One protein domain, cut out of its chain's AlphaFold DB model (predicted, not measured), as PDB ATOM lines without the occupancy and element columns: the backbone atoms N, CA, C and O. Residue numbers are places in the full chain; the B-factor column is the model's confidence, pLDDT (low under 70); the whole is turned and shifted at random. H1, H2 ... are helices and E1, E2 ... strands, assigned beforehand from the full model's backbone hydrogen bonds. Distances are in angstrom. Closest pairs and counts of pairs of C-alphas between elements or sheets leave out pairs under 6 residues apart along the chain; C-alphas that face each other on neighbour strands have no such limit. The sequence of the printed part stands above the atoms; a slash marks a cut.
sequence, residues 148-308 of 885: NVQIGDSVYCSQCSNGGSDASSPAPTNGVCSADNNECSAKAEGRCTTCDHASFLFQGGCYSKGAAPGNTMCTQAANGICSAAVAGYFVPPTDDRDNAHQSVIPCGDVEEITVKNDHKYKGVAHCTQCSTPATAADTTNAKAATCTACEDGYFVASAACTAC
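Overview. This is residues 148 to 308 of the 885 residues of the protein "Variant-specific surface protein" of Giardia intestinalis (UniProt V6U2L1). A series of small two-stranded hairpins is set one after another along an only just elongated body. The hairpins from E3-E4 to E9-E10 gather with the short helix H1 in one part, with E1-E2 at its side, while E12-E13 and E14-E15 make the far end; the long stretch of residues 230 to 263, with no named element, and the lone strand E11 lie between. The printed part has 161 residues with one named helix and fifteen named strands, in the order E1 to E8, H1, E9 to E15, and its seven sheets are antiparallel pairs. The class is mostly strand, though under half of the residues are in named elements. The whole is compact, with a radius of gyration of the C-alphas of 15.7 A and spans of 51 by 34 by 25 A.

Along the chain. E1 is residues 148 to 151, with C-alpha 148 at (186.185, 91.851, 223.934), and E2 is residues 154 to 157. E3, residues 171 to 173, and E4, residues 176 to 178, are shorter. E5, residues 184 to 188, is 10.6 A long from first to last C-alpha, and E6, residues 191 to 195, 10.9 A. E7 is residues 199 to 202 and E8 residues 205 to 208. H1, residues 214 to 217, begins with C-alpha 214 at (174.000, 92.537, 234.036). E9, residues 218 to 222, is 10.6 A long and E10, residues 225 to 229, 10.7 A. E11 is residues 264 to 266. E12, residues 271 to 275, is 10.6 A long and E13, residues 290 to 294, 11.1 A. E14 is residues 298 to 301, and E15, residues 304 to 307, ends with C-alpha 307 at (196.245, 114.121, 236.963).

Arrangement. E1 and E2 form a hairpin at 134 degrees, with N 156 and O 149 2.8 A apart, within hydrogen-bond range. The closest C-alphas of E2 and E4 are those of Cys 157 and Val 176, 6.2 A apart. In the hairpin of E3 and E4, N 173 and O 176 are 2.8 A apart. The closest C-alphas of E3 and E8 are those of Pro 172 and Gly 205, 4.6 A apart. The hairpin of E5 and E6 has N 193 and O 186 at 2.8 A, and that of E7 and E8 has N 207 and O 200 at 2.9 A. The closest C-alphas of E6 and E8 are those of Cys 192 and Gly 205, 5.0 A apart. The closest C-alphas of E8 and H1 are those of Tyr 207 and Gly 214, 4.4 A apart. H1 is too short for any O i to N i+4 pair, but its one O i to N i+3 pair is within range. The hairpin of E9 and E10 has N 227 and O 220 at 2.8 A; Phe 200 of E7 and Ile 225 of E10 have their closest C-alphas 4.7 A apart. E11 pairs with no named strand, but short pairings join residues 264 to 265 to residues 257 to 258, antiparallel, and residues 265 to 266 to residues 287 to 288, parallel. E10 and E12 are apart. The hairpin of E12 and E13 has N 292 and O 273 at 2.8 A, and that of E14 and E15 has N 301 and O 304 at 2.8 A. The closest C-alphas of E13 and E15 are those of Cys 291 and Ala 304, 5.5 A apart.

Size, cuts and confidence. The two C-alphas farthest apart are those of Ser 168 and Cys 308, at 52.3 A. The printed part has no cut. The links from E2 to E3, E10 to E11 and E12 to E13 are long, with 13, 34 and 14 residues. The mean pLDDT of the printed part is 90.4, and residue 167 is under 70.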
ATOM      1  N   ASN A 148     185.659  90.484 223.828       87.44
ATOM      2  CA  ASN A 148     186.185  91.851 223.934       87.44
ATOM      3  C   ASN A 148     185.347  92.792 224.823       87.44
ATOM      4  O   ASN A 148     185.699  93.962 224.966       87.44
ATOM      5  N   VAL A 149     184.251  92.314 225.423       89.38
ATOM      6  CA  VAL A 149     183.396  93.133 226.297       89.38
ATOM      7  C   VAL A 149     183.901  93.031 227.733       89.38
ATOM      8  O   VAL A 149     183.613  92.054 228.420       89.38
ATOM      9  N   GLN A 150     184.659  94.023 228.195       88.00
ATOM     10  CA  GLN A 150     185.144  94.068 229.577       88.00
ATOM     11  C   GLN A 150     184.042  94.568 230.522       88.00
ATOM     12  O   GLN A 150     183.544  95.682 230.360       88.00
ATOM     13  N   ILE A 151     183.683  93.772 231.533       88.38
ATOM     14  CA  ILE A 151     182.782  94.178 232.622       88.38
ATOM     15  C   ILE A 151     183.429  93.765 233.949       88.38
ATOM     16  O   ILE A 151     183.509  92.581 234.282       88.38
ATOM     17  N   GLY A 152     183.915  94.749 234.712       84.94
ATOM     18  CA  GLY A 152     184.767  94.495 235.879       84.94
ATOM     19  C   GLY A 152     186.083  93.830 235.464       84.94
ATOM     20  O   GLY A 152     186.707  94.259 234.496       84.94
ATOM     21  N   ASP A 153     186.478  92.765 236.161       81.88
ATOM     22  CA  ASP A 153     187.687  91.979 235.860       81.88
ATOM     23  C   ASP A 153     187.469  90.884 234.791       81.88
ATOM     24  O   ASP A 153     188.377  90.103 234.513       81.88
ATOM     25  N   SER A 154     186.266  90.773 234.213       85.06
ATOM     26  CA  SER A 154     185.896  89.689 233.291       85.06
ATOM     27  C   SER A 154     185.604  90.173 231.871       85.06
ATOM     28  O   SER A 154     184.918  91.172 231.658       85.06
ATOM     29  N   VAL A 155     186.096  89.396 230.907       86.75
ATOM     30  CA  VAL A 155     185.902  89.543 229.465       86.75
ATOM     31  C   VAL A 155     184.743  88.652 229.012       86.75
ATOM     32  O   VAL A 155     184.741  87.439 229.252       86.75
ATOM     33  N   TYR A 156     183.792  89.247 228.297       88.38
ATOM     34  CA  TYR A 156     182.561  88.630 227.809       88.38
ATOM     35  C   TYR A 156     182.444  88.681 226.278       88.38
ATOM     36  O   TYR A 156     183.140  89.445 225.602       88.38
ATOM     37  N   CYS A 157     181.553  87.855 225.725       90.38
ATOM     38  CA  CYS A 157     181.343  87.749 224.285       90.38
ATOM     39  C   CYS A 157     180.409  88.853 223.746       90.38
ATOM     40  O   CYS A 157     179.262  88.943 224.185       90.38
ATOM     41  N   SER A 158     180.858  89.639 222.757       90.44
ATOM     42  CA  SER A 158     180.015  90.595 222.004       90.44
ATOM     43  C   SER A 158     179.254  89.962 220.840       90.44
ATOM     44  O   SER A 158     178.258  90.525 220.384       90.44
ATOM     45  N   GLN A 159     179.721  88.825 220.311       91.31
ATOM     46  CA  GLN A 159     179.184  88.230 219.085       91.31
ATOM     47  C   GLN A 159     179.439  86.722 219.002       91.31
ATOM     48  O   GLN A 159     180.564  86.247 219.145       91.31
ATOM     49  N   CYS A 160     178.387  85.966 218.711       90.44
ATOM     50  CA  CYS A 160     178.413  84.514 218.636       90.44
ATOM     51  C   CYS A 160     178.814  83.985 217.257       90.44
ATOM     52  O   CYS A 160     178.422  84.519 216.220       90.44
ATOM     53  N   SER A 161     179.540  82.867 217.254       85.31
ATOM     54  CA  SER A 161     179.796  82.071 216.053       85.31
ATOM     55  C   SER A 161     178.479  81.545 215.468       85.31
ATOM     56  O   SER A 161     177.587  81.138 216.210       85.31
ATOM     57  N   ASN A 162     178.384  81.477 214.135       79.75
ATOM     58  CA  ASN A 162     177.227  80.946 213.392       79.75
ATOM     59  C   ASN A 162     175.895  81.699 213.618       79.75
ATOM     60  O   ASN A 162     174.825  81.093 213.580       79.75
ATOM     61  N   GLY A 163     175.938  83.010 213.859       71.50
ATOM     62  CA  GLY A 163     174.732  83.813 214.047       71.50
ATOM     63  C   GLY A 163     174.072  84.278 212.744       71.50
ATOM     64  O   GLY A 163     174.635  85.100 212.025       71.50
ATOM     65  N   GLY A 164     172.855  83.797 212.477       71.62
ATOM     66  CA  GLY A 164     171.933  84.368 211.490       71.62
ATOM     67  C   GLY A 164     170.876  85.275 212.135       71.62
ATOM     68  O   GLY A 164     170.994  85.660 213.299       71.62
ATOM     69  N   SER A 165     169.821  85.589 211.375       74.00
ATOM     70  CA  SER A 165     168.653  86.352 211.859       74.00
ATOM     71  C   SER A 165     167.503  85.463 212.357       74.00
ATOM     72  O   SER A 165     166.518  85.964 212.896       74.00
ATOM     73  N   ASP A 166     167.605  84.143 212.177       74.62
ATOM     74  CA  ASP A 166     166.552  83.190 212.537       74.62
ATOM     75  C   ASP A 166     166.461  82.975 214.052       74.62
ATOM     76  O   ASP A 166     167.465  83.057 214.766       74.62
ATOM     77  N   ALA A 167     165.275  82.605 214.546       69.00
ATOM     78  CA  ALA A 167     165.012  82.377 215.971       69.00
ATOM     79  C   ALA A 167     165.949  81.340 216.629       69.00
ATOM     80  O   ALA A 167     166.240  81.459 217.816       69.00
ATOM     81  N   SER A 168     166.475  80.380 215.865       74.00
ATOM     82  CA  SER A 168     167.448  79.364 216.298       74.00
ATOM     83  C   SER A 168     168.910  79.843 216.341       74.00
ATOM     84  O   SER A 168     169.784  79.096 216.781       74.00
ATOM     85  N   SER A 169     169.207  81.067 215.897       84.06
ATOM     86  CA  SER A 169     170.573  81.614 215.884       84.06
ATOM     87  C   SER A 169     171.058  81.958 217.300       84.06
ATOM     88  O   SER A 169     170.279  82.507 218.086       84.06
ATOM     89  N   PRO A 170     172.328  81.704 217.660       87.12
ATOM     90  CA  PRO A 170     172.866  82.119 218.951       87.12
ATOM     91  C   PRO A 170     173.071  83.639 219.021       87.12
ATOM     92  O   PRO A 170     173.522  84.256 218.057       87.12
ATOM     93  N   ALA A 171     172.788  84.226 220.184       89.62
ATOM     94  CA  ALA A 171     173.131  85.610 220.520       89.62
ATOM     95  C   ALA A 171     173.669  85.692 221.966       89.62
ATOM     96  O   ALA A 171     173.419  84.767 222.749       89.62
ATOM     97  N   PRO A 172     174.410  86.752 222.347       91.25
ATOM     98  CA  PRO A 172     174.970  86.864 223.686       91.25
ATOM     99  C   PRO A 172     173.902  87.287 224.701       91.25
ATOM    100  O   PRO A 172     173.298  88.358 224.591       91.25
ATOM    101  N   THR A 173     173.718  86.466 225.733       90.25
ATOM    102  CA  THR A 173     172.922  86.777 226.925       90.25
ATOM    103  C   THR A 173     173.825  86.676 228.144       90.25
ATOM    104  O   THR A 173     174.476  85.652 228.340       90.25
ATOM    105  N   ASN A 174     173.911  87.734 228.956       89.56
ATOM    106  CA  ASN A 174     174.883  87.832 230.057       89.56
ATOM    107  C   ASN A 174     176.336  87.535 229.610       89.56
ATOM    108  O   ASN A 174     177.125  86.969 230.363       89.56
ATOM    109  N   GLY A 175     176.677  87.884 228.363       87.19
ATOM    110  CA  GLY A 175     177.989  87.622 227.764       87.19
ATOM    111  C   GLY A 175     178.239  86.180 227.300       87.19
ATOM    112  O   GLY A 175     179.357  85.870 226.885       87.19
ATOM    113  N   VAL A 176     177.225  85.305 227.352       88.19
ATOM    114  CA  VAL A 176     177.287  83.891 226.950       88.19
ATOM    115  C   VAL A 176     176.397  83.638 225.735       88.19
ATOM    116  O   VAL A 176     175.249  84.070 225.686       88.19
ATOM    117  N   CYS A 177     176.909  82.901 224.751       88.19
ATOM    118  CA  CYS A 177     176.174  82.574 223.532       88.19
ATOM    119  C   CYS A 177     175.130  81.473 223.744       88.19
ATOM    120  O   CYS A 177     175.493  80.306 223.910       88.19
ATOM    121  N   SER A 178     173.846  81.832 223.652       85.25
ATOM    122  CA  SER A 178     172.723  80.885 223.681       85.25
ATOM    123  C   SER A 178     171.796  81.065 222.477       85.25
ATOM    124  O   SER A 178     171.446  82.190 222.110       85.25
ATOM    125  N   ALA A 179     171.386  79.944 221.875       79.06
ATOM    126  CA  ALA A 179     170.313  79.895 220.879       79.06
ATOM    127  C   ALA A 179     168.936  80.025 221.551       79.06
ATOM    128  O   ALA A 179     168.105  80.818 221.107       79.06
ATOM    129  N   ASP A 180     168.751  79.320 222.669       71.31
ATOM    130  CA  ASP A 180     167.569  79.389 223.523       71.31
ATOM    131  C   ASP A 180     167.737  80.533 224.533       71.31
ATOM    132  O   ASP A 180     168.278  80.356 225.628       71.31
ATOM    133  N   ASN A 181     167.326  81.744 224.152       77.81
ATOM    134  CA  ASN A 181     167.191  82.858 225.087       77.81
ATOM    135  C   ASN A 181     165.991  83.749 224.716       77.81
ATOM    136  O   ASN A 181     165.749  84.016 223.543       77.81
ATOM    137  N   ASN A 182     165.243  84.186 225.730       84.62
ATOM    138  CA  ASN A 182     164.051  85.037 225.621       84.62
ATOM    139  C   ASN A 182     164.330  86.520 225.942       84.62
ATOM    140  O   ASN A 182     163.443  87.357 225.798       84.62
ATOM    141  N   GLU A 183     165.536  86.838 226.415       90.44
ATOM    142  CA  GLU A 183     165.968  88.202 226.746       90.44
ATOM    143  C   GLU A 183     166.337  88.997 225.477       90.44
ATOM    144  O   GLU A 183     166.218  90.217 225.465       90.44
ATOM    145  N   CYS A 184     166.743  88.311 224.402       91.06
ATOM    146  CA  CYS A 184     167.037  88.868 223.083       91.06
ATOM    147  C   CYS A 184     165.887  88.587 222.103       91.06
ATOM    148  O   CYS A 184     165.766  87.482 221.570       91.06
ATOM    149  N   SER A 185     165.042  89.589 221.855       88.88
ATOM    150  CA  SER A 185     163.857  89.480 220.995       88.88
ATOM    151  C   SER A 185     164.163  89.647 219.501       88.88
ATOM    152  O   SER A 185     163.431  89.104 218.672       88.88
ATOM    153  N   ALA A 186     165.263  90.320 219.141       89.31
ATOM    154  CA  ALA A 186     165.783  90.365 217.771       89.31
ATOM    155  C   ALA A 186     167.314  90.270 217.743       89.31
ATOM    156  O   ALA A 186     167.998  90.830 218.600       89.31
ATOM    157  N   LYS A 187     167.854  89.569 216.742       88.50
ATOM    158  CA  LYS A 187     169.285  89.270 216.587       88.50
ATOM    159  C   LYS A 187     169.711  89.313 215.123       88.50
ATOM    160  O   LYS A 187     168.923  88.985 214.239       88.50
ATOM    161  N   ALA A 188     170.959  89.704 214.889       89.00
ATOM    162  CA  ALA A 188     171.580  89.763 213.569       89.00
ATOM    163  C   ALA A 188     173.085  89.487 213.689       89.00
ATOM    164  O   ALA A 188     173.727  89.941 214.635       89.00
ATOM    165  N   GLU A 189     173.645  88.727 212.744       87.75
ATOM    166  CA  GLU A 189     175.088  88.422 212.650       87.75
ATOM    167  C   GLU A 189     175.708  87.831 213.938       87.75
ATOM    168  O   GLU A 189     176.912  87.921 214.170       87.75
ATOM    169  N   GLY A 190     174.897  87.217 214.805       88.19
ATOM    170  CA  GLY A 190     175.342  86.666 216.092       88.19
ATOM    171  C   GLY A 190     175.439  87.682 217.226       88.19
ATOM    172  O   GLY A 190     175.947  87.339 218.291       88.19
ATOM    173  N   ARG A 191     174.947  88.906 217.028       91.50
ATOM    174  CA  ARG A 191     174.710  89.905 218.078       91.50
ATOM    175  C   ARG A 191     173.221  89.999 218.374       91.50
ATOM    176  O   ARG A 191     172.388  89.712 217.511       91.50
ATOM    177  N   CYS A 192     172.879  90.446 219.575       91.75
ATOM    178  CA  CYS A 192     171.529  90.915 219.829       91.75
ATOM    179  C   CYS A 192     171.352  92.349 219.312       91.75
ATOM    180  O   CYS A 192     172.238  93.185 219.487       91.75
ATOM    181  N   THR A 193     170.205  92.626 218.694       92.00
ATOM    182  CA  THR A 193     169.820  93.955 218.193       92.00
ATOM    183  C   THR A 193     168.574  94.508 218.876       92.00
ATOM    184  O   THR A 193     168.255  95.678 218.695       92.00
ATOM    185  N   THR A 194     167.833  93.700 219.639       93.25
ATOM    186  CA  THR A 194     166.728  94.185 220.477       93.25
ATOM    187  C   THR A 194     166.556  93.300 221.707       93.25
ATOM    188  O   THR A 194     166.440  92.081 221.573       93.25
ATOM    189  N   CYS A 195     166.529  93.908 222.894       94.62
ATOM    190  CA  CYS A 195     166.292  93.209 224.159       94.62
ATOM    191  C   CYS A 195     164.827  93.301 224.619       94.62
ATOM    192  O   CYS A 195     164.048  94.130 224.139       94.62
ATOM    193  N   ASP A 196     164.453  92.459 225.579       94.19
ATOM    194  CA  ASP A 196     163.133  92.441 226.217       94.19
ATOM    195  C   ASP A 196     163.245  92.043 227.710       94.19
ATOM    196  O   ASP A 196     164.340  91.994 228.274       94.19
ATOM    197  N   HIS A 197     162.120  91.772 228.376       93.25
ATOM    198  CA  HIS A 197     162.043  91.285 229.755       93.25
ATOM    199  C   HIS A 197     162.825  92.179 230.744       93.25
ATOM    200  O   HIS A 197     162.678  93.402 230.739       93.25
ATOM    201  N   ALA A 198     163.607  91.589 231.651       94.69
ATOM    202  CA  ALA A 198     164.330  92.288 232.711       94.69
ATOM    203  C   ALA A 198     165.812  92.507 232.352       94.69
ATOM    204  O   ALA A 198     166.665  92.570 233.248       94.69
ATOM    205  N   SER A 199     166.116  92.613 231.056       94.06
ATOM    206  CA  SER A 199     167.451  92.885 230.529       94.06
ATOM    207  C   SER A 199     167.570  94.251 229.853       94.06
ATOM    208  O   SER A 199     166.629  95.045 229.826       94.06
ATOM    209  N   PHE A 200     168.774  94.548 229.367       95.50
ATOM    210  CA  PHE A 200     169.115  95.743 228.604       95.50
ATOM    211  C   PHE A 200     170.232  95.444 227.601       95.50
ATOM    212  O   PHE A 200     171.051  94.548 227.830       95.50
ATOM    213  N   LEU A 201     170.283  96.210 226.506       94.44
ATOM    214  CA  LEU A 201     171.330  96.077 225.492       94.44
ATOM    215  C   LEU A 201     172.628  96.768 225.934       94.44
ATOM    216  O   LEU A 201     172.610  97.914 226.395       94.44
ATOM    217  N   PHE A 202     173.753  96.074 225.756       94.38
ATOM    218  CA  PHE A 202     175.111  96.581 225.974       94.38
ATOM    219  C   PHE A 202     176.088  95.844 225.046       94.38
ATOM    220  O   PHE A 202     176.069  94.616 225.004       94.38
ATOM    221  N   GLN A 203     176.914  96.566 224.279       91.69
ATOM    222  CA  GLN A 203     178.001  96.017 223.447       91.69
ATOM    223  C   GLN A 203     177.640  94.730 222.655       91.69
ATOM    224  O   GLN A 203     178.395  93.757 222.619       91.69
ATOM    225  N   GLY A 204     176.454  94.704 222.028       89.12
ATOM    226  CA  GLY A 204     175.980  93.596 221.181       89.12
ATOM    227  C   GLY A 204     175.291  92.419 221.893       89.12
ATOM    228  O   GLY A 204     174.938  91.445 221.227       89.12
ATOM    229  N   GLY A 205     175.057  92.484 223.208       92.38
ATOM    230  CA  GLY A 205     174.356  91.442 223.976       92.38
ATOM    231  C   GLY A 205     173.281  91.983 224.922       92.38
ATOM    232  O   GLY A 205     173.304  93.159 225.288       92.38
ATOM    233  N   CYS A 206     172.354  91.116 225.344       94.25
ATOM    234  CA  CYS A 206     171.362  91.443 226.378       94.25
ATOM    235  C   CYS A 206     171.829  90.979 227.754       94.25
ATOM    236  O   CYS A 206     172.205  89.820 227.946       94.25
ATOM    237  N   TYR A 207     171.765  91.869 228.735       93.69
ATOM    238  CA  TYR A 207     172.260  91.624 230.084       93.69
ATOM    239  C   TYR A 207     171.122  91.753 231.094       93.69
ATOM    240  O   TYR A 207     170.476  92.791 231.179       93.69
ATOM    241  N   SER A 208     170.841  90.689 231.844       93.62
ATOM    242  CA  SER A 208     169.728  90.641 232.796       93.62
ATOM    243  C   SER A 208     170.095  91.332 234.106       93.62
ATOM    244  O   SER A 208     171.117  91.015 234.712       93.62
ATOM    245  N   LYS A 209     169.218  92.195 234.633       93.31
ATOM    246  CA  LYS A 209     169.395  92.775 235.980       93.31
ATOM    247  C   LYS A 209     169.289  91.735 237.107       93.31
ATOM    248  O   LYS A 209     169.549  92.053 238.264       93.31
ATOM    249  N   GLY A 210     168.815  90.523 236.802       90.81
ATOM    250  CA  GLY A 210     168.635  89.442 237.771       90.81
ATOM    251  C   GLY A 210     169.898  88.619 238.044       90.81
ATOM    252  O   GLY A 210     169.930  87.887 239.029       90.81
ATOM    253  N   ALA A 211     170.930  88.730 237.202       88.25
ATOM    254  CA  ALA A 211     172.133  87.903 237.268       88.25
ATOM    255  C   ALA A 211     173.394  88.697 236.896       88.25
ATOM    256  O   ALA A 211     173.321  89.740 236.249       88.25
ATOM    257  N   ALA A 212     174.562  88.189 237.286       88.12
ATOM    258  CA  ALA A 212     175.830  88.735 236.815       88.12
ATOM    259  C   ALA A 212     176.069  88.355 235.332       88.12
ATOM    260  O   ALA A 212     175.676  87.260 234.923       88.12
ATOM    261  N   PRO A 213     176.705  89.228 234.526       91.19
ATOM    262  CA  PRO A 213     177.218  90.545 234.906       91.19
ATOM    263  C   PRO A 213     176.185  91.684 234.769       91.19
ATOM    264  O   PRO A 213     176.482  92.811 235.137       91.19
ATOM    265  N   GLY A 214     174.964  91.449 234.273       92.00
ATOM    266  CA  GLY A 214     174.000  92.537 234.036       92.00
ATOM    267  C   GLY A 214     173.609  93.332 235.288       92.00
ATOM    268  O   GLY A 214     173.497  94.560 235.241       92.00
ATOM    269  N   ASN A 215     173.502  92.657 236.433       92.88
ATOM    270  CA  ASN A 215     173.248  93.286 237.730       92.88
ATOM    271  C   ASN A 215     174.399  94.172 238.260       92.88
ATOM    272  O   ASN A 215     174.183  94.901 239.227       92.88
ATOM    273  N   THR A 216     175.593  94.145 237.647       94.00
ATOM    274  CA  THR A 216     176.722  95.027 238.008       94.00
ATOM    275  C   THR A 216     176.738  96.332 237.212       94.00
ATOM    276  O   THR A 216     177.436  97.264 237.602       94.00
ATOM    277  N   MET A 217     175.945  96.426 236.137       94.56
ATOM    278  CA  MET A 217     175.849  97.614 235.277       94.56
ATOM    279  C   MET A 217     174.527  98.368 235.470       94.56
ATOM    280  O   MET A 217     174.497  99.596 235.414       94.56
ATOM    281  N   CYS A 218     173.427  97.650 235.728       95.62
ATOM    282  CA  CYS A 218     172.085  98.225 235.825       95.62
ATOM    283  C   CYS A 218     171.327  97.748 237.076       95.62
ATOM    284  O   CYS A 218     171.213  96.549 237.329       95.62
ATOM    285  N   THR A 219     170.748  98.686 237.834       94.94
ATOM    286  CA  THR A 219     169.923  98.396 239.025       94.94
ATOM    287  C   THR A 219     168.442  98.208 238.686       94.94
ATOM    288  O   THR A 219     167.736  97.455 239.360       94.94
ATOM    289  N   GLN A 220     167.952  98.868 237.634       94.56
ATOM    290  CA  GLN A 220     166.557  98.802 237.198       94.56
ATOM    291  C   GLN A 220     166.490  98.651 235.681       94.56
ATOM    292  O   GLN A 220     166.929  99.539 234.960       94.56
ATOM    293  N   ALA A 221     165.914  97.549 235.202       95.06
ATOM    294  CA  ALA A 221     165.669  97.306 233.785       95.06
ATOM    295  C   ALA A 221     164.296  96.657 233.564       95.06
ATOM    296  O   ALA A 221     163.845  95.859 234.397       95.06
ATOM    297  N   ALA A 222     163.644  97.027 232.465       94.31
ATOM    298  CA  ALA A 222     162.357  96.498 232.021       94.31
ATOM    299  C   ALA A 222     162.189  96.714 230.507       94.31
ATOM    300  O   ALA A 222     162.630  97.736 229.981       94.31
ATOM    301  N   ASN A 223     161.523  95.778 229.828       93.62
ATOM    302  CA  ASN A 223     161.254  95.786 228.386       93.62
ATOM    303  C   ASN A 223     162.523  96.002 227.536       93.62
ATOM    304  O   ASN A 223     162.487  96.722 226.541       93.62
ATOM    305  N   GLY A 224     163.665  95.444 227.956       92.94
ATOM    306  CA  GLY A 224     164.945  95.604 227.258       92.94
ATOM    307  C   GLY A 224     165.676  96.936 227.491       92.94
ATOM    308  O   GLY A 224     166.656  97.206 226.798       92.94
ATOM    309  N   ILE A 225     165.225  97.775 228.434       95.38
ATOM    310  CA  ILE A 225     165.776  99.117 228.699       95.38
ATOM    311  C   ILE A 225     166.312  99.208 230.128       95.38
ATOM    312  O   ILE A 225     165.599  98.894 231.081       95.38
ATOM    313  N   CYS A 226     167.531  99.734 230.301       95.81
ATOM    314  CA  CYS A 226     168.050 100.128 231.616       95.81
ATOM    315  C   CYS A 226     167.497 101.509 232.018       95.81
ATOM    316  O   CYS A 226     167.747 102.520 231.357       95.81
ATOM    317  N   SER A 227     166.735 101.579 233.113       94.44
ATOM    318  CA  SER A 227     166.193 102.831 233.648       94.44
ATOM    319  C   SER A 227     167.098 103.493 234.697       94.44
ATOM    320  O   SER A 227     167.085 104.722 234.805       94.44
ATOM    321  N   ALA A 228     167.917 102.716 235.415       94.44
ATOM    322  CA  ALA A 228     168.884 103.219 236.393       94.44
ATOM    323  C   ALA A 228     170.169 102.374 236.415       94.44
ATOM    324  O   ALA A 228     170.124 101.162 236.634       94.44
ATOM    325  N   ALA A 229     171.316 103.027 236.227       94.75
ATOM    326  CA  ALA A 229     172.639 102.405 236.253       94.75
ATOM    327  C   ALA A 229     173.113 102.042 237.677       94.75
ATOM    328  O   ALA A 229     172.559 102.508 238.676       94.75
ATOM    329  N   VAL A 230     174.152 101.210 237.761       94.31
ATOM    330  CA  VAL A 230     175.008 101.026 238.948       94.31
ATOM    331  C   VAL A 230     176.116 102.092 238.937       94.31
ATOM    332  O   VAL A 230     176.458 102.624 237.882       94.31
ATOM    333  N   ALA A 231     176.692 102.421 240.097       92.25
ATOM    334  CA  ALA A 231     177.843 103.324 240.175       92.25
ATOM    335  C   ALA A 231     179.004 102.834 239.284       92.25
ATOM    336  O   ALA A 231     179.332 101.650 239.288       92.25
ATOM    337  N   GLY A 232     179.607 103.748 238.519       92.12
ATOM    338  CA  GLY A 232     180.571 103.424 237.456       92.12
ATOM    339  C   GLY A 232     179.962 103.341 236.056       92.12
ATOM    340  O   GLY A 232     180.700 103.317 235.075       92.12
ATOM    341  N   TYR A 233     178.635 103.405 235.949       94.81
ATOM    342  CA  TYR A 233     177.905 103.514 234.694       94.81
ATOM    343  C   TYR A 233     176.891 104.661 234.758       94.81
ATOM    344  O   TYR A 233     176.445 105.066 235.834       94.81
ATOM    345  N   PHE A 234     176.476 105.154 233.595       95.62
ATOM    346  CA  PHE A 234     175.333 106.049 233.453       95.62
ATOM    347  C   PHE A 234     174.339 105.513 232.421       95.62
ATOM    348  O   PHE A 234     174.673 104.735 231.532       95.62
ATOM    349  N   VAL A 235     173.091 105.949 232.553       95.44
ATOM    350  CA  VAL A 235     172.036 105.757 231.552       95.44
ATOM    351  C   VAL A 235     171.919 107.045 230.721       95.44
ATOM    352  O   VAL A 235     171.998 108.127 231.320       95.44
ATOM    353  N   PRO A 236     171.710 106.987 229.388       94.25
ATOM    354  CA  PRO A 236     171.370 108.160 228.575       94.25
ATOM    355  C   PRO A 236     170.126 108.899 229.113       94.25
ATOM    356  O   PRO A 236     169.395 108.348 229.935       94.25
ATOM    357  N   PRO A 237     169.813 110.128 228.692       93.31
ATOM    358  CA  PRO A 237     168.551 110.799 229.030       93.31
ATOM    359  C   PRO A 237     167.313 110.007 228.573       93.31
ATOM    360  O   PRO A 237     167.375 109.254 227.608       93.31
ATOM    361  N   THR A 238     166.193 110.127 229.296       91.12
ATOM    362  CA  THR A 238     165.024 109.227 229.164       91.12
ATOM    363  C   THR A 238     164.459 109.135 227.743       91.12
ATOM    364  O   THR A 238     164.120 108.038 227.302       91.12
ATOM    365  N   ASP A 239     164.385 110.255 227.023       89.56
ATOM    366  CA  ASP A 239     163.779 110.319 225.685       89.56
ATOM    367  C   ASP A 239     164.610 109.589 224.608       89.56
ATOM    368  O   ASP A 239     164.055 109.131 223.601       89.56
ATOM    369  N   ASP A 240     165.908 109.407 224.877       91.88
ATOM    370  CA  ASP A 240     166.918 108.784 224.012       91.88
ATOM    371  C   ASP A 240     167.158 107.296 224.328       91.88
ATOM    372  O   ASP A 240     168.078 106.673 223.796       91.88
ATOM    373  N   ARG A 241     166.332 106.701 225.197       92.19
ATOM    374  CA  ARG A 241     166.372 105.264 225.490       92.19
ATOM    375  C   ARG A 241     165.361 104.506 224.637       92.19
ATOM    376  O   ARG A 241     164.203 104.913 224.497       92.19
ATOM    377  N   ASP A 242     165.796 103.364 224.131       93.94
ATOM    378  CA  ASP A 242     164.962 102.277 223.632       93.94
ATOM    379  C   ASP A 242     165.662 100.936 223.907       93.94
ATOM    380  O   ASP A 242     166.719 100.886 224.541       93.94
ATOM    381  N   ASN A 243     165.038  99.845 223.473       93.00
ATOM    382  CA  ASN A 243     165.544  98.486 223.624       93.00
ATOM    383  C   ASN A 243     166.392  97.999 222.436       93.00
ATOM    384  O   ASN A 243     166.811  96.841 222.440       93.00
ATOM    385  N   ALA A 244     166.628  98.853 221.434       93.31
ATOM    386  CA  ALA A 244     167.432  98.572 220.242       93.31
ATOM    387  C   ALA A 244     168.842  99.192 220.311       93.31
ATOM    388  O   ALA A 244     169.740  98.770 219.585       93.31
ATOM    389  N   HIS A 245     169.050 100.153 221.212       94.00
ATOM    390  CA  HIS A 245     170.320 100.824 221.460       94.00
ATOM    391  C   HIS A 245     170.848 100.570 222.873       94.00
ATOM    392  O   HIS A 245     170.132 100.171 223.795       94.00
ATOM    393  N   GLN A 246     172.145 100.818 223.050       93.62
ATOM    394  CA  GLN A 246     172.826 100.618 224.319       93.62
ATOM    395  C   GLN A 246     172.265 101.551 225.405       93.62
ATOM    396  O   GLN A 246     172.468 102.763 225.389       93.62
ATOM    397  N   SER A 247     171.568 100.962 226.378       92.38
ATOM    398  CA  SER A 247     170.872 101.702 227.439       92.38
ATOM    399  C   SER A 247     171.764 102.067 228.632       92.38
ATOM    400  O   SER A 247     171.318 102.790 229.520       92.38
ATOM    401  N   VAL A 248     173.000 101.566 228.690       94.25
ATOM    402  CA  VAL A 248     173.957 101.831 229.773       94.25
ATOM    403  C   VAL A 248     175.359 102.043 229.201       94.25
ATOM    404  O   VAL A 248     175.782 101.321 228.303       94.25
ATOM    405  N   ILE A 249     176.077 103.053 229.685       94.44
ATOM    406  CA  ILE A 249     177.394 103.455 229.175       94.44
ATOM    407  C   ILE A 249     178.358 103.564 230.371       94.44
ATOM    408  O   ILE A 249     177.960 104.118 231.401       94.44
ATOM    409  N   PRO A 250     179.593 103.032 230.304       94.31
ATOM    410  CA  PRO A 250     180.543 103.140 231.408       94.31
ATOM    411  C   PRO A 250     180.998 104.591 231.603       94.31
ATOM    412  O   PRO A 250     181.200 105.331 230.643       94.31
ATOM    413  N   CYS A 251     181.208 105.006 232.852       95.19
ATOM    414  CA  CYS A 251     181.642 106.370 233.164       95.19
ATOM    415  C   CYS A 251     183.033 106.705 232.610       95.19
ATOM    416  O   CYS A 251     183.263 107.858 232.256       95.19
ATOM    417  N   GLY A 252     183.927 105.714 232.521       92.69
ATOM    418  CA  GLY A 252     185.298 105.865 232.028       92.69
ATOM    419  C   GLY A 252     185.460 105.751 230.506       92.69
ATOM    420  O   GLY A 252     186.534 106.049 229.983       92.69
ATOM    421  N   ASP A 253     184.422 105.302 229.797       91.62
ATOM    422  CA  ASP A 253     184.497 104.952 228.377       91.62
ATOM    423  C   ASP A 253     184.412 106.203 227.493       91.62
ATOM    424  O   ASP A 253     183.426 106.935 227.526       91.62
ATOM    425  N   VAL A 254     185.457 106.474 226.714       92.06
ATOM    426  CA  VAL A 254     185.538 107.660 225.848       92.06
ATOM    427  C   VAL A 254     185.008 107.423 224.429       92.06
ATOM    428  O   VAL A 254     184.987 108.372 223.639       92.06
ATOM    429  N   GLU A 255     184.583 106.200 224.096       90.88
ATOM    430  CA  GLU A 255     183.997 105.879 222.792       90.88
ATOM    431  C   GLU A 255     182.629 106.562 222.598       90.88
ATOM    432  O   GLU A 255     181.858 106.767 223.537       90.88
ATOM    433  N   GLU A 256     182.325 106.970 221.360       92.69
ATOM    434  CA  GLU A 256     181.073 107.667 221.041       92.69
ATOM    435  C   GLU A 256     179.942 106.667 220.783       92.69
ATOM    436  O   GLU A 256     179.790 106.145 219.677       92.69
ATOM    437  N   ILE A 257     179.113 106.430 221.797       92.31
ATOM    438  CA  ILE A 257     177.956 105.539 221.701       92.31
ATOM    439  C   ILE A 257     176.781 106.307 221.094       92.31
ATOM    440  O   ILE A 257     176.319 107.304 221.650       92.31
ATOM    441  N   THR A 258     176.287 105.831 219.949       92.44
ATOM    442  CA  THR A 258     175.061 106.350 219.324       92.44
ATOM    443  C   THR A 258     173.854 105.601 219.882       92.44
ATOM    444  O   THR A 258     173.868 104.373 219.984       92.44
ATOM    445  N   VAL A 259     172.824 106.347 220.266       92.06
ATOM    446  CA  VAL A 259     171.561 105.827 220.797       92.06
ATOM    447  C   VAL A 259     170.389 106.304 219.934       92.06
ATOM    448  O   VAL A 259     170.584 106.843 218.843       92.06
ATOM    449  N   LYS A 260     169.161 106.100 220.412       91.31
ATOM    450  CA  LYS A 260     167.934 106.562 219.762       91.31
ATOM    451  C   LYS A 260     168.019 108.040 219.350       91.31
ATOM    452  O   LYS A 260     168.657 108.849 220.022       91.31
ATOM    453  N   ASN A 261     167.310 108.391 218.276       88.81
ATOM    454  CA  ASN A 261     167.304 109.726 217.659       88.81
ATOM    455  C   ASN A 261     168.665 110.142 217.049       88.81
ATOM    456  O   ASN A 261     168.893 111.329 216.837       88.81
ATOM    457  N   ASP A 262     169.570 109.185 216.798       90.50
ATOM    458  CA  ASP A 262     170.961 109.413 216.363       90.50
ATOM    459  C   ASP A 262     171.773 110.310 217.327       90.50
ATOM    460  O   ASP A 262     172.810 110.878 216.971       90.50
ATOM    461  N   HIS A 263     171.310 110.447 218.573       93.31
ATOM    462  CA  HIS A 263     172.008 111.181 219.620       93.31
ATOM    463  C   HIS A 263     173.224 110.391 220.111       93.31
ATOM    464  O   HIS A 263     173.219 109.162 220.161       93.31
ATOM    465  N   LYS A 264     174.283 111.108 220.496       94.19
ATOM    466  CA  LYS A 264     175.565 110.511 220.880       94.19
ATOM    467  C   LYS A 264     175.949 110.844 222.314       94.19
ATOM    468  O   LYS A 264     175.889 112.003 222.728       94.19
ATOM    469  N   TYR A 265     176.453 109.848 223.034       95.12
ATOM    470  CA  TYR A 265     176.895 109.972 224.420       95.12
ATOM    471  C   TYR A 265     178.236 109.270 224.646       95.12
ATOM    472  O   TYR A 265     178.566 108.309 223.956       95.12
ATOM    473  N   LYS A 266     179.006 109.758 225.623       94.44
ATOM    474  CA  LYS A 266     180.259 109.135 226.077       94.44
ATOM    475  C   LYS A 266     180.524 109.405 227.555       94.44
ATOM    476  O   LYS A 266     179.931 110.310 228.144       94.44
ATOM    477  N   GLY A 267     181.402 108.620 228.153       94.25
ATOM    478  CA  GLY A 267     181.996 108.874 229.459       94.25
ATOM    479  C   GLY A 267     183.125 109.912 229.403       94.25
ATOM    480  O   GLY A 267     183.192 110.770 228.518       94.25
ATOM    481  N   VAL A 268     184.005 109.846 230.398       94.19
ATOM    482  CA  VAL A 268     185.134 110.752 230.631       94.19
ATOM    483  C   VAL A 268     186.356 109.911 231.000       94.19
ATOM    484  O   VAL A 268     186.263 109.055 231.873       94.19
ATOM    485  N   ALA A 269     187.512 110.168 230.381       93.88
ATOM    486  CA  ALA A 269     188.744 109.432 230.682       93.88
ATOM    487  C   ALA A 269     189.072 109.448 232.189       93.88
ATOM    488  O   ALA A 269     188.932 110.484 232.842       93.88
ATOM    489  N   HIS A 270     189.522 108.307 232.720       92.94
ATOM    490  CA  HIS A 270     189.858 108.097 234.138       92.94
ATOM    491  C   HIS A 270     188.703 108.324 235.131       92.94
ATOM    492  O   HIS A 270     188.943 108.546 236.319       92.94
ATOM    493  N   CYS A 271     187.448 108.287 234.675       95.12
ATOM    494  CA  CYS A 271     186.278 108.520 235.517       95.12
ATOM    495  C   CYS A 271     185.668 107.218 236.061       95.12
ATOM    496  O   CYS A 271     185.110 106.415 235.314       95.12
ATOM    497  N   THR A 272     185.700 107.038 237.385       93.62
ATOM    498  CA  THR A 272     185.146 105.859 238.079       93.62
ATOM    499  C   THR A 272     183.700 106.042 238.527       93.62
ATOM    500  O   THR A 272     183.009 105.056 238.769       93.62
ATOM    501  N   GLN A 273     183.213 107.281 238.647       93.69
ATOM    502  CA  GLN A 273     181.807 107.589 238.921       93.69
ATOM    503  C   GLN A 273     181.397 108.871 238.209       93.69
ATOM    504  O   GLN A 273     182.132 109.855 238.226       93.69
ATOM    505  N   CYS A 274     180.200 108.883 237.633       95.31
ATOM    506  CA  CYS A 274     179.670 109.999 236.868       95.31
ATOM    507  C   CYS A 274     178.154 110.125 237.041       95.31
ATOM    508  O   CYS A 274     177.478 109.195 237.483       95.31
ATOM    509  N   SER A 275     177.615 111.280 236.661       92.69
ATOM    510  CA  SER A 275     176.180 111.525 236.535       92.69
ATOM    511  C   SER A 275     175.765 111.669 235.068       92.69
ATOM    512  O   SER A 275     176.548 112.106 234.216       92.69
ATOM    513  N   THR A 276     174.520 111.270 234.779       90.88
ATOM    514  CA  THR A 276     173.928 111.293 233.433       90.88
ATOM    515  C   THR A 276     174.088 112.675 232.780       90.88
ATOM    516  O   THR A 276     173.762 113.685 233.411       90.88
ATOM    517  N   PRO A 277     174.569 112.743 231.524       91.12
ATOM    518  CA  PRO A 277     174.684 113.996 230.787       91.12
ATOM    519  C   PRO A 277     173.321 114.658 230.544       91.12
ATOM    520  O   PRO A 277     172.284 114.000 230.522       91.12
ATOM    521  N   ALA A 278     173.321 115.969 230.293       89.12
ATOM    522  CA  ALA A 278     172.149 116.648 229.739       89.12
ATOM    523  C   ALA A 278     171.814 116.107 228.334       89.12
ATOM    524  O   ALA A 278     172.725 115.703 227.614       89.12
ATOM    525  N   THR A 279     170.539 116.154 227.934       88.19
ATOM    526  CA  THR A 279     170.072 115.735 226.600       88.19
ATOM    527  C   THR A 279     170.899 116.364 225.482       88.19
ATOM    528  O   THR A 279     171.188 117.566 225.508       88.19
ATOM    529  N   ALA A 280     171.307 115.539 224.519       87.62
ATOM    530  CA  ALA A 280     171.954 115.991 223.300       87.62
ATOM    531  C   ALA A 280     171.012 116.927 222.523       87.62
ATOM    532  O   ALA A 280     169.799 116.732 222.490       87.62
ATOM    533  N   ALA A 281     171.582 117.979 221.937       85.38
ATOM    534  CA  ALA A 281     170.847 118.962 221.137       85.38
ATOM    535  C   ALA A 281     171.070 118.784 219.624       85.38
ATOM    536  O   ALA A 281     170.451 119.480 218.823       85.38
ATOM    537  N   ASP A 282     171.986 117.887 219.247       85.38
ATOM    538  CA  ASP A 282     172.372 117.571 217.877       85.38
ATOM    539  C   ASP A 282     172.911 116.127 217.784       85.38
ATOM    540  O   ASP A 282     173.218 115.499 218.800       85.38
ATOM    541  N   THR A 283     173.029 115.606 216.562       88.44
ATOM    542  CA  THR A 283     173.502 114.238 216.258       88.44
ATOM    543  C   THR A 283     175.001 114.174 215.918       88.44
ATOM    544  O   THR A 283     175.555 113.117 215.612       88.44
ATOM    545  N   THR A 284     175.693 115.316 215.949       85.75
ATOM    546  CA  THR A 284     177.094 115.447 215.534       85.75
ATOM    547  C   THR A 284     178.069 115.304 216.702       85.75
ATOM    548  O   THR A 284     179.076 114.610 216.555       85.75
ATOM    549  N   ASN A 285     177.753 115.888 217.863       87.00
ATOM    550  CA  ASN A 285     178.643 116.002 219.019       87.00
ATOM    551  C   ASN A 285     178.258 115.027 220.142       87.00
ATOM    552  O   ASN A 285     177.208 115.177 220.766       87.00
ATOM    553  N   ALA A 286     179.138 114.078 220.480       90.00
ATOM    554  CA  ALA A 286     178.903 113.193 221.619       90.00
ATOM    555  C   ALA A 286     178.947 113.947 222.955       90.00
ATOM    556  O   ALA A 286     179.967 114.538 223.330       90.00
ATOM    557  N   LYS A 287     177.843 113.891 223.705       93.94
ATOM    558  CA  LYS A 287     177.724 114.541 225.007       93.94
ATOM    559  C   LYS A 287     178.382 113.686 226.093       93.94
ATOM    560  O   LYS A 287     177.941 112.574 226.375       93.94
ATOM    561  N   ALA A 288     179.428 114.228 226.714       92.25
ATOM    562  CA  ALA A 288     180.129 113.576 227.815       92.25
ATOM    563  C   ALA A 288     179.320 113.620 229.126       92.25
ATOM    564  O   ALA A 288     178.726 114.654 229.456       92.25
ATOM    565  N   ALA A 289     179.335 112.520 229.881       94.12
ATOM    566  CA  ALA A 289     178.849 112.455 231.258       94.12
ATOM    567  C   ALA A 289     179.611 113.425 232.185       94.12
ATOM    568  O   ALA A 289     180.724 113.855 231.890       94.12
ATOM    569  N   THR A 290     179.018 113.783 233.325       94.31
ATOM    570  CA  THR A 290     179.663 114.671 234.311       94.31
ATOM    571  C   THR A 290     180.396 113.823 235.341       94.31
ATOM    572  O   THR A 290     179.750 113.105 236.104       94.31
ATOM    573  N   CYS A 291     181.729 113.877 235.381       95.00
ATOM    574  CA  CYS A 291     182.495 113.044 236.304       95.00
ATOM    575  C   CYS A 291     182.392 113.536 237.759       95.00
ATOM    576  O   CYS A 291     182.516 114.731 238.032       95.00
ATOM    577  N   THR A 292     182.183 112.603 238.692       94.38
ATOM    578  CA  THR A 292     182.037 112.850 240.138       94.38
ATOM    579  C   THR A 292     183.092 112.141 240.990       94.38
ATOM    580  O   THR A 292     183.333 112.576 242.113       94.38
ATOM    581  N   ALA A 293     183.744 111.094 240.475       92.44
ATOM    582  CA  ALA A 293     184.943 110.498 241.066       92.44
ATOM    583  C   ALA A 293     185.870 109.952 239.970       92.44
ATOM    584  O   ALA A 293     185.401 109.445 238.952       92.44
ATOM    585  N   CYS A 294     187.177 110.050 240.202       93.50
ATOM    586  CA  CYS A 294     188.216 109.613 239.274       93.50
ATOM    587  C   CYS A 294     188.932 108.350 239.772       93.50
ATOM    588  O   CYS A 294     188.703 107.892 240.893       93.50
ATOM    589  N   GLU A 295     189.784 107.785 238.925       91.19
ATOM    590  CA  GLU A 295     190.776 106.771 239.291       91.19
ATOM    591  C   GLU A 295     191.846 107.357 240.232       91.19
ATOM    592  O   GLU A 295     192.084 108.569 240.249       91.19
ATOM    593  N   ASP A 296     192.515 106.497 241.007       87.38
ATOM    594  CA  ASP A 296     193.677 106.906 241.802       87.38
ATOM    595  C   ASP A 296     194.757 107.526 240.894       87.38
ATOM    596  O   ASP A 296     194.955 107.122 239.748       87.38
ATOM    597  N   GLY A 297     195.452 108.546 241.398       87.31
ATOM    598  CA  GLY A 297     196.327 109.402 240.592       87.31
ATOM    599  C   GLY A 297     195.613 110.535 239.841       87.31
ATOM    600  O   GLY A 297     196.302 111.358 239.242       87.31
ATOM    601  N   TYR A 298     194.281 110.646 239.915       91.12
ATOM    602  CA  TYR A 298     193.502 111.748 239.336       91.12
ATOM    603  C   TYR A 298     192.557 112.398 240.361       91.12
ATOM    604  O   TYR A 298     192.156 111.796 241.355       91.12
ATOM    605  N   PHE A 299     192.162 113.649 240.108       90.88
ATOM    606  CA  PHE A 299     191.135 114.363 240.870       90.88
ATOM    607  C   PHE A 299     190.116 115.035 239.939       90.88
ATOM    608  O   PHE A 299     190.420 115.363 238.791       90.88
ATOM    609  N   VAL A 300     188.897 115.258 240.441       91.12
ATOM    610  CA  VAL A 300     187.831 115.917 239.675       91.12
ATOM    611  C   VAL A 300     188.098 117.421 239.596       91.12
ATOM    612  O   VAL A 300     188.061 118.123 240.608       91.12
ATOM    613  N   ALA A 301     188.298 117.929 238.383       89.62
ATOM    614  CA  ALA A 301     188.374 119.348 238.061       89.62
ATOM    615  C   ALA A 301     187.430 119.651 236.891       89.62
ATOM    616  O   ALA A 301     187.510 119.016 235.844       89.62
ATOM    617  N   SER A 302     186.530 120.625 237.052       86.75
ATOM    618  CA  SER A 302     185.614 121.060 235.979       86.75
ATOM    619  C   SER A 302     184.834 119.909 235.310       86.75
ATOM    620  O   SER A 302     184.700 119.879 234.089       86.75
ATOM    621  N   ALA A 303     184.329 118.963 236.116       86.81
ATOM    622  CA  ALA A 303     183.627 117.740 235.690       86.81
ATOM    623  C   ALA A 303     184.455 116.715 234.878       86.81
ATOM    624  O   ALA A 303     183.884 115.755 234.356       86.81
ATOM    625  N   ALA A 304     185.780 116.874 234.817       89.62
ATOM    626  CA  ALA A 304     186.715 115.936 234.202       89.62
ATOM    627  C   ALA A 304     187.811 115.492 235.187       89.62
ATOM    628  O   ALA A 304     188.006 116.106 236.235       89.62
ATOM    629  N   CYS A 305     188.540 114.428 234.851       93.00
ATOM    630  CA  CYS A 305     189.653 113.938 235.660       93.00
ATOM    631  C   CYS A 305     190.973 114.587 235.233       93.00
ATOM    632  O   CYS A 305     191.366 114.523 234.073       93.00
ATOM    633  N   THR A 306     191.654 115.230 236.182       92.06
ATOM    634  CA  THR A 306     192.974 115.852 235.997       92.06
ATOM    635  C   THR A 306     194.004 115.104 236.830       92.06
ATOM    636  O   THR A 306     193.714 114.734 237.966       92.06
ATOM    637  N   ALA A 307     195.191 114.859 236.273       90.00
ATOM    638  CA  ALA A 307     196.245 114.121 236.963       90.00
ATOM    639  C   ALA A 307     196.716 114.848 238.237       90.00
ATOM    640  O   ALA A 307     196.795 116.080 238.287       90.00
ATOM    641  N   CYS A 308     197.036 114.065 239.261       90.19
ATOM    642  CA  CYS A 308     197.746 114.517 240.449       90.19
ATOM    643  C   CYS A 308     199.212 114.843 240.136       90.19
ATOM    644  O   CYS A 308     199.752 114.456 239.101       90.19
TER     645      CYS A 308